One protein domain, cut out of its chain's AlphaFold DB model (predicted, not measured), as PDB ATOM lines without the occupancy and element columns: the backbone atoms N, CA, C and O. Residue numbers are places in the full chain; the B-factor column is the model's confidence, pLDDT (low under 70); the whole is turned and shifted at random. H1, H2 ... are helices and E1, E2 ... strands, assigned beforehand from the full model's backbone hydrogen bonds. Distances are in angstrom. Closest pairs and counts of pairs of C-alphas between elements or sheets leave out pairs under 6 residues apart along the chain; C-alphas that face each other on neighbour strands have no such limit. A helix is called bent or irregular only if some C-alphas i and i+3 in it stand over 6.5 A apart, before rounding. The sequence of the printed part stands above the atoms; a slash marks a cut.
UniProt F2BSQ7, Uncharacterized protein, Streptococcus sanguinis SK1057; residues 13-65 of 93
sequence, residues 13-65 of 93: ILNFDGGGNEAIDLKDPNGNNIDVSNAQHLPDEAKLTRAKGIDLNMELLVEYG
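Overview. This is residues 13 to 65 of the 93 residues of an uncharacterized protein of Streptococcus sanguinis SK1057 (UniProt F2BSQ7). A small sheet of three short strands, E1, E2 and E3, lies towards one end of the model, and a single helix, H1, sticks out as an arm at the other end, with a long looping link, residues 36 to 51, between the two. The arm, residues 52 to 65, of which 52 to 63 belong to H1, stands free and makes much of the length; the body without it spans 33 by 20 by 11 A. The printed part has 53 residues, with three named strands followed by one named helix, in the order E1 E2 E3 H1; the sheet's order is E1 - E2 - E3, all antiparallel. The class is mixed, helices and strands, with under half of the residues, 25 of 53, in named elements. The whole is extended, with a radius of gyration of the C-alphas of 15.6 A and spans of 50 by 20 by 17 A.

Arrangement. The sheet is formed by E1, residues 13 to 16, E2, residues 22 to 27, and E3, residues 33 to 35. E2 is the inner strand, and E1 and E3 are the edge strands. The three form a meander, each strand the antiparallel neighbour of the one before. E1 and E2 are a hairpin, with 148 degrees between their N-to-C directions. The C-alphas of Phe 16 and Glu 22 face each other at 4.6 A, and N 13 and O 25, at 2.8 A, and N 23 and O 15, at 2.9 A, are within hydrogen-bond range. E2 and E3 are also a hairpin, with 139 degrees between their directions. The C-alphas of Asp 25 and Asp 35 face each other at 4.5 A, and N 34 and O 26, at 2.8 A, and N 26 and O 34, at 2.9 A, are within hydrogen-bond range. The pairing is staggered: E2 pairs with E1 over its residues 22 to 25 and with E3 over its residues 25 to 27. E1 and E3 are apart, with no C-alpha of the one within 8 A of the other. The helix H1, residues 52 to 63, is not on the sheet, with 0 pairs of C-alphas within 10 A. H1 is also apart from E1 and from E2. In H1 every O i to N i+4 pair is within hydrogen-bond range.

Along the chain. E2 is the longest strand by residues and runs 17.1 A from C-alpha 22 at (-40.414, -19.894, -36.524) to C-alpha 27 at (-26.549, -29.798, -37.250). E1 covers 9.6 A from its first to its last C-alpha, beginning at C-alpha 13 at (-34.854, -28.984, -38.354). E3 covers 6.7 A between C-alphas 33 and 35. H1 covers 16.6 A and ends at C-alpha 63, at (-17.483, -53.523, -52.345); it is not bent.

Size, cuts and confidence. The C-alphas of Gly 19 and Gly 65 are the two farthest apart, at 50.6 A, while the first and last printed C-alphas, those of Ile 13 and Gly 65, are 34.2 A apart. The printed part has no cut. The links from E1 to E2 and from E2 to E3 are tight, each with 5 residues between the strands. The link from E3 to H1 is long, with 16 residues, residues 36 to 51, whose C-alphas lie 6 to 16 A from the mean of all C-alphas. The mean pLDDT of the printed part is 87.9, and no printed residue is under 70.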
ATOM      1  N   ILE A  13     -33.688 -28.894 -39.223       85.06
ATOM      2  CA  ILE A  13     -34.854 -28.984 -38.354       85.06
ATOM      3  C   ILE A  13     -35.638 -27.690 -38.537       85.06
ATOM      4  O   ILE A  13     -35.121 -26.609 -38.277       85.06
ATOM      5  N   LEU A  14     -36.883 -27.815 -38.989       85.94
ATOM      6  CA  LEU A  14     -37.828 -26.705 -39.071       85.94
ATOM      7  C   LEU A  14     -38.782 -26.829 -37.883       85.94
ATOM      8  O   LEU A  14     -39.470 -27.848 -37.738       85.94
ATOM      9  N   ASN A  15     -38.771 -25.849 -36.989       81.56
ATOM     10  CA  ASN A  15     -39.502 -25.904 -35.727       81.56
ATOM     11  C   ASN A  15     -39.984 -24.512 -35.291       81.56
ATOM     12  O   ASN A  15     -39.969 -23.551 -36.058       81.56
ATOM     13  N   PHE A  16     -40.480 -24.447 -34.057       85.31
ATOM     14  CA  PHE A  16     -40.749 -23.201 -33.362       85.31
ATOM     15  C   PHE A  16     -39.884 -23.147 -32.103       85.31
ATOM     16  O   PHE A  16     -39.715 -24.175 -31.435       85.31
ATOM     17  N   ASP A  17     -39.358 -21.970 -31.776       82.19
ATOM     18  CA  ASP A  17     -38.598 -21.744 -30.549       82.19
ATOM     19  C   ASP A  17     -39.500 -21.801 -29.294       82.19
ATOM     20  O   ASP A  17     -40.725 -21.951 -29.363       82.19
ATOM     21  N   GLY A  18     -38.904 -21.664 -28.104       81.00
ATOM     22  CA  GLY A  18     -39.655 -21.643 -26.842       81.00
ATOM     23  C   GLY A  18     -40.648 -20.475 -26.705       81.00
ATOM     24  O   GLY A  18     -41.507 -20.516 -25.826       81.00
ATOM     25  N   GLY A  19     -40.534 -19.450 -27.557       86.81
ATOM     26  CA  GLY A  19     -41.448 -18.312 -27.667       86.81
ATOM     27  C   GLY A  19     -42.522 -18.476 -28.747       86.81
ATOM     28  O   GLY A  19     -43.402 -17.621 -28.845       86.81
ATOM     29  N   GLY A  20     -42.492 -19.564 -29.521       84.88
ATOM     30  CA  GLY A  20     -43.421 -19.823 -30.620       84.88
ATOM     31  C   GLY A  20     -43.061 -19.128 -31.936       84.88
ATOM     32  O   GLY A  20     -43.895 -19.117 -32.839       84.88
ATOM     33  N   ASN A  21     -41.860 -18.555 -32.067       86.69
ATOM     34  CA  ASN A  21     -41.383 -18.009 -33.339       86.69
ATOM     35  C   ASN A  21     -40.877 -19.135 -34.237       86.69
ATOM     36  O   ASN A  21     -40.364 -20.132 -33.738       86.69
ATOM     37  N   GLU A  22     -41.002 -18.969 -35.553       86.94
ATOM     38  CA  GLU A  22     -40.414 -19.894 -36.524       86.94
ATOM     39  C   GLU A  22     -38.898 -19.965 -36.329       86.94
ATOM     40  O   GLU A  22     -38.233 -18.933 -36.213       86.94
ATOM     41  N   ALA A  23     -38.368 -21.185 -36.299       88.38
ATOM     42  CA  ALA A  23     -36.951 -21.433 -36.134       88.38
ATOM     43  C   ALA A  23     -36.441 -22.503 -37.109       88.38
ATOM     44  O   ALA A  23     -37.156 -23.418 -37.538       88.38
ATOM     45  N   ILE A  24     -35.180 -22.335 -37.499       88.94
ATOM     46  CA  ILE A  24     -34.432 -23.235 -38.367       88.94
ATOM     47  C   ILE A  24     -33.155 -23.604 -37.624       88.94
ATOM     48  O   ILE A  24     -32.269 -22.765 -37.474       88.94
ATOM     49  N   ASP A  25     -33.033 -24.869 -37.226       89.56
ATOM     50  CA  ASP A  25     -31.796 -25.395 -36.653       89.56
ATOM     51  C   ASP A  25     -31.063 -26.282 -37.668       89.56
ATOM     52  O   ASP A  25     -31.661 -27.155 -38.309       89.56
ATOM     53  N   LEU A  26     -29.746 -26.116 -37.778       90.44
ATOM     54  CA  LEU A  26     -28.865 -27.041 -38.499       90.44
ATOM     55  C   LEU A  26     -28.055 -27.888 -37.526       90.44
ATOM     56  O   LEU A  26     -27.837 -27.496 -36.384       90.44
ATOM     57  N   LYS A  27     -27.573 -29.047 -37.985       86.94
ATOM     58  CA  LYS A  27     -26.549 -29.798 -37.250       86.94
ATOM     59  C   LYS A  27     -25.144 -29.345 -37.629       86.94
ATOM     60  O   LYS A  27     -24.791 -29.369 -38.806       86.94
ATOM     61  N   ASP A  28     -24.342 -29.000 -36.628       88.31
ATOM     62  CA  ASP A  28     -22.903 -28.798 -36.788       88.31
ATOM     63  C   ASP A  28     -22.188 -30.145 -37.084       88.31
ATOM     64  O   ASP A  28     -22.787 -31.224 -36.962       88.31
ATOM     65  N   PRO A  29     -20.889 -30.136 -37.437       85.50
ATOM     66  CA  PRO A  29     -20.118 -31.362 -37.661       85.50
ATOM     67  C   PRO A  29     -20.008 -32.312 -36.459       85.50
ATOM     68  O   PRO A  29     -19.650 -33.479 -36.634       85.50
ATOM     69  N   ASN A  30     -20.302 -31.838 -35.248       86.06
ATOM     70  CA  ASN A  30     -20.320 -32.634 -34.021       86.06
ATOM     71  C   ASN A  30     -21.724 -33.187 -33.705       86.06
ATOM     72  O   ASN A  30     -21.880 -33.960 -32.760       86.06
ATOM     73  N   GLY A  31     -22.735 -32.821 -34.496       83.75
ATOM     74  CA  GLY A  31     -24.129 -33.215 -34.323       83.75
ATOM     75  C   GLY A  31     -24.944 -32.316 -33.388       83.75
ATOM     76  O   GLY A  31     -26.103 -32.657 -33.114       83.75
ATOM     77  N   ASN A  32     -24.387 -31.195 -32.920       88.44
ATOM     78  CA  ASN A  32     -25.096 -30.195 -32.120       88.44
ATOM     79  C   ASN A  32     -26.058 -29.398 -32.995       88.44
ATOM     80  O   ASN A  32     -25.758 -29.128 -34.153       88.44
ATOM     81  N   ASN A  33     -27.189 -28.985 -32.429       88.44
ATOM     82  CA  ASN A  33     -28.105 -28.087 -33.118       88.44
ATOM     83  C   ASN A  33     -27.619 -26.639 -32.971       88.44
ATOM     84  O   ASN A  33     -27.250 -26.222 -31.872       88.44
ATOM     85  N   ILE A  34     -27.652 -25.892 -34.066       91.19
ATOM     86  CA  ILE A  34     -27.340 -24.467 -34.130       91.19
ATOM     87  C   ILE A  34     -28.507 -23.729 -34.786       91.19
ATOM     88  O   ILE A  34     -28.941 -24.111 -35.871       91.19
ATOM     89  N   ASP A  35     -28.992 -22.677 -34.132       91.56
ATOM     90  CA  ASP A  35     -30.043 -21.811 -34.671       91.56
ATOM     91  C   ASP A  35     -29.463 -20.938 -35.790       91.56
ATOM     92  O   ASP A  35     -28.502 -20.187 -35.590       91.56
ATOM     93  N   VAL A  36     -30.047 -21.049 -36.981       92.75
ATOM     94  CA  VAL A  36     -29.663 -20.286 -38.175       92.75
ATOM     95  C   VAL A  36     -30.814 -19.450 -38.729       92.75
ATOM     96  O   VAL A  36     -30.734 -18.967 -39.857       92.75
ATOM     97  N   SER A  37     -31.873 -19.236 -37.949       90.56
ATOM     98  CA  SER A  37     -33.112 -18.577 -38.393       90.56
ATOM     99  C   SER A  37     -32.883 -17.171 -38.953       90.56
ATOM    100  O   SER A  37     -33.577 -16.735 -39.866       90.56
ATOM    101  N   ASN A  38     -31.868 -16.470 -38.437       91.25
ATOM    102  CA  ASN A  38     -31.493 -15.120 -38.868       91.25
ATOM    103  C   ASN A  38     -30.236 -15.087 -39.755       91.25
ATOM    104  O   ASN A  38     -29.724 -14.009 -40.067       91.25
ATOM    105  N   ALA A  39     -29.697 -16.245 -40.142       92.25
ATOM    106  CA  ALA A  39     -28.510 -16.316 -40.978       92.25
ATOM    107  C   ALA A  39     -28.881 -16.067 -42.449       92.25
ATOM    108  O   ALA A  39     -29.692 -16.779 -43.034       92.25
ATOM    109  N   GLN A  40     -28.249 -15.073 -43.077       90.12
ATOM    110  CA  GLN A  40     -28.447 -14.806 -44.507       90.12
ATOM    111  C   GLN A  40     -27.774 -15.864 -45.402       90.12
ATOM    112  O   GLN A  40     -28.195 -16.102 -46.535       90.12
ATOM    113  N   HIS A  41     -26.714 -16.493 -44.897       90.31
ATOM    114  CA  HIS A  41     -25.924 -17.514 -45.579       90.31
ATOM    115  C   HIS A  41     -25.594 -18.650 -44.610       90.31
ATOM    116  O   HIS A  41     -25.638 -18.452 -43.398       90.31
ATOM    117  N   LEU A  42     -25.229 -19.822 -45.143       88.94
ATOM    118  CA  LEU A  42     -24.797 -20.961 -44.331       88.94
ATOM    119  C   LEU A  42     -23.597 -20.555 -43.449       88.94
ATOM    120  O   LEU A  42     -22.537 -20.241 -44.008       88.94
ATOM    121  N   PRO A  43     -23.739 -20.561 -42.110       91.75
ATOM    122  CA  PRO A  43     -22.667 -20.147 -41.216       91.75
ATOM    123  C   PRO A  43     -21.526 -21.166 -41.217       91.75
ATOM    124  O   PRO A  43     -21.721 -22.343 -41.536       91.75
ATOM    125  N   ASP A  44     -20.320 -20.717 -40.877       92.44
ATOM    126  CA  ASP A  44     -19.124 -21.562 -40.926       92.44
ATOM    127  C   ASP A  44     -19.211 -22.740 -39.949       92.44
ATOM    128  O   ASP A  44     -18.773 -23.842 -40.278       92.44
ATOM    129  N   GLU A  45     -19.854 -22.549 -38.797       90.81
ATOM    130  CA  GLU A  45     -20.068 -23.593 -37.794       90.81
ATOM    131  C   GLU A  45     -20.980 -24.721 -38.303       90.81
ATOM    132  O   GLU A  45     -20.874 -25.854 -37.836       90.81
ATOM    133  N   ALA A  46     -21.841 -24.444 -39.290       88.31
ATOM    134  CA  ALA A  46     -22.701 -25.443 -39.927       88.31
ATOM    135  C   ALA A  46     -21.991 -26.242 -41.031       88.31
ATOM    136  O   ALA A  46     -22.526 -27.244 -41.515       88.31
ATOM    137  N   LYS A  47     -20.818 -25.794 -41.501       88.31
ATOM    138  CA  LYS A  47     -20.164 -26.394 -42.669       88.31
ATOM    139  C   LYS A  47     -19.561 -27.749 -42.314       88.31
ATOM    140  O   LYS A  47     -18.570 -27.857 -41.596       88.31
ATOM    141  N   LEU A  48     -20.128 -28.799 -42.900       83.19
ATOM    142  CA  LEU A  48     -19.564 -30.141 -42.847       83.19
ATOM    143  C   LEU A  48     -18.290 -30.216 -43.692       83.19
ATOM    144  O   LEU A  48     -18.326 -30.075 -44.910       83.19
ATOM    145  N   THR A  49     -17.164 -30.495 -43.041       80.94
ATOM    146  CA  THR A  49     -15.884 -30.767 -43.713       80.94
ATOM    147  C   THR A  49     -15.680 -32.255 -43.991       80.94
ATOM    148  O   THR A  49     -14.859 -32.625 -44.828       80.94
ATOM    149  N   ARG A  50     -16.424 -33.124 -43.291       78.75
ATOM    150  CA  ARG A  50     -16.367 -34.580 -43.447       78.75
ATOM    151  C   ARG A  50     -17.670 -35.245 -43.011       78.75
ATOM    152  O   ARG A  50     -18.261 -34.849 -42.013       78.75
ATOM    153  N   ALA A  51     -18.050 -36.327 -43.691       79.44
ATOM    154  CA  ALA A  51     -19.191 -37.163 -43.327       79.44
ATOM    155  C   ALA A  51     -18.794 -38.649 -43.316       79.44
ATOM    156  O   ALA A  51     -18.922 -39.350 -44.315       79.44
ATOM    157  N   LYS A  52     -18.332 -39.156 -42.163       80.88
ATOM    158  CA  LYS A  52     -17.840 -40.546 -42.024       80.88
ATOM    159  C   LYS A  52     -18.863 -41.608 -42.447       80.88
ATOM    160  O   LYS A  52     -18.478 -42.646 -42.968       80.88
ATOM    161  N   GLY A  53     -20.153 -41.357 -42.214       81.62
ATOM    162  CA  GLY A  53     -21.217 -42.271 -42.636       81.62
ATOM    163  C   GLY A  53     -21.332 -42.377 -44.158       81.62
ATOM    164  O   GLY A  53     -21.549 -43.464 -44.676       81.62
ATOM    165  N   ILE A  54     -21.123 -41.268 -44.875       83.06
ATOM    166  CA  ILE A  54     -21.079 -41.275 -46.340       83.06
ATOM    167  C   ILE A  54     -19.823 -41.998 -46.820       83.06
ATOM    168  O   ILE A  54     -19.953 -42.864 -47.678       83.06
ATOM    169  N   ASP A  55     -18.654 -41.725 -46.226       84.50
ATOM    170  CA  ASP A  55     -17.411 -42.447 -46.551       84.50
ATOM    171  C   ASP A  55     -17.630 -43.971 -46.470       84.50
ATOM    172  O   ASP A  55     -17.331 -44.691 -47.421       84.50
ATOM    173  N   LEU A  56     -18.217 -44.448 -45.365       88.81
ATOM    174  CA  LEU A  56     -18.480 -45.871 -45.137       88.81
ATOM    175  C   LEU A  56     -19.504 -46.445 -46.125       88.81
ATOM    176  O   LEU A  56     -19.290 -47.520 -46.679       88.81
ATOM    177  N   ASN A  57     -20.612 -45.739 -46.363       89.31
ATOM    178  CA  ASN A  57     -21.625 -46.197 -47.313       89.31
ATOM    179  C   ASN A  57     -21.045 -46.307 -48.728       89.31
ATOM    180  O   ASN A  57     -21.310 -47.288 -49.413       89.31
ATOM    181  N   MET A  58     -20.229 -45.342 -49.156       89.19
ATOM    182  CA  MET A  58     -19.575 -45.377 -50.465       89.19
ATOM    183  C   MET A  58     -18.611 -46.563 -50.586       89.19
ATOM    184  O   MET A  58     -18.631 -47.249 -51.605       89.19
ATOM    185  N   GLU A  59     -17.817 -46.838 -49.546       90.81
ATOM    186  CA  GLU A  59     -16.922 -48.003 -49.493       90.81
ATOM    187  C   GLU A  59     -17.706 -49.321 -49.646       90.81
ATOM    188  O   GLU A  59     -17.360 -50.143 -50.495       90.81
ATOM    189  N   LEU A  60     -18.819 -49.479 -48.920       94.81
ATOM    190  CA  LEU A  60     -19.682 -50.666 -49.016       94.81
ATOM    191  C   LEU A  60     -20.362 -50.804 -50.387       94.81
ATOM    192  O   LEU A  60     -20.475 -51.905 -50.924       94.81
ATOM    193  N   LEU A  61     -20.808 -49.697 -50.985       94.88
ATOM    194  CA  LEU A  61     -21.431 -49.707 -52.313       94.88
ATOM    195  C   LEU A  61     -20.439 -50.103 -53.420       94.88
ATOM    196  O   LEU A  61     -20.834 -50.764 -54.386       94.88
ATOM    197  N   VAL A  62     -19.167 -49.716 -53.283       93.19
ATOM    198  CA  VAL A  62     -18.080 -50.166 -54.166       93.19
ATOM    199  C   VAL A  62     -17.795 -51.652 -53.944       93.19
ATOM    200  O   VAL A  62     -17.734 -52.402 -54.917       93.19
ATOM    201  N   GLU A  63     -17.693 -52.105 -52.687       93.88
ATOM    202  CA  GLU A  63     -17.483 -53.523 -52.345       93.88
ATOM    203  C   GLU A  63     -18.583 -54.425 -52.930       93.88
ATOM    204  O   GLU A  63     -18.300 -55.481 -53.496       93.88
ATOM    205  N   TYR A  64     -19.840 -53.982 -52.874       97.25
ATOM    206  CA  TYR A  64     -20.985 -54.701 -53.444       97.25
ATOM    207  C   TYR A  64     -21.136 -54.538 -54.962       97.25
ATOM    208  O   TYR A  64     -22.091 -55.056 -55.545       97.25
ATOM    209  N   GLY A  65     -20.222 -53.822 -55.623       94.25
ATOM    210  CA  GLY A  65     -20.229 -53.616 -57.073       94.25
ATOM    211  C   GLY A  65     -21.410 -52.783 -57.587       94.25
ATOM    212  O   GLY A  65     -21.702 -52.809 -58.787       94.25
TER     213      GLY A  65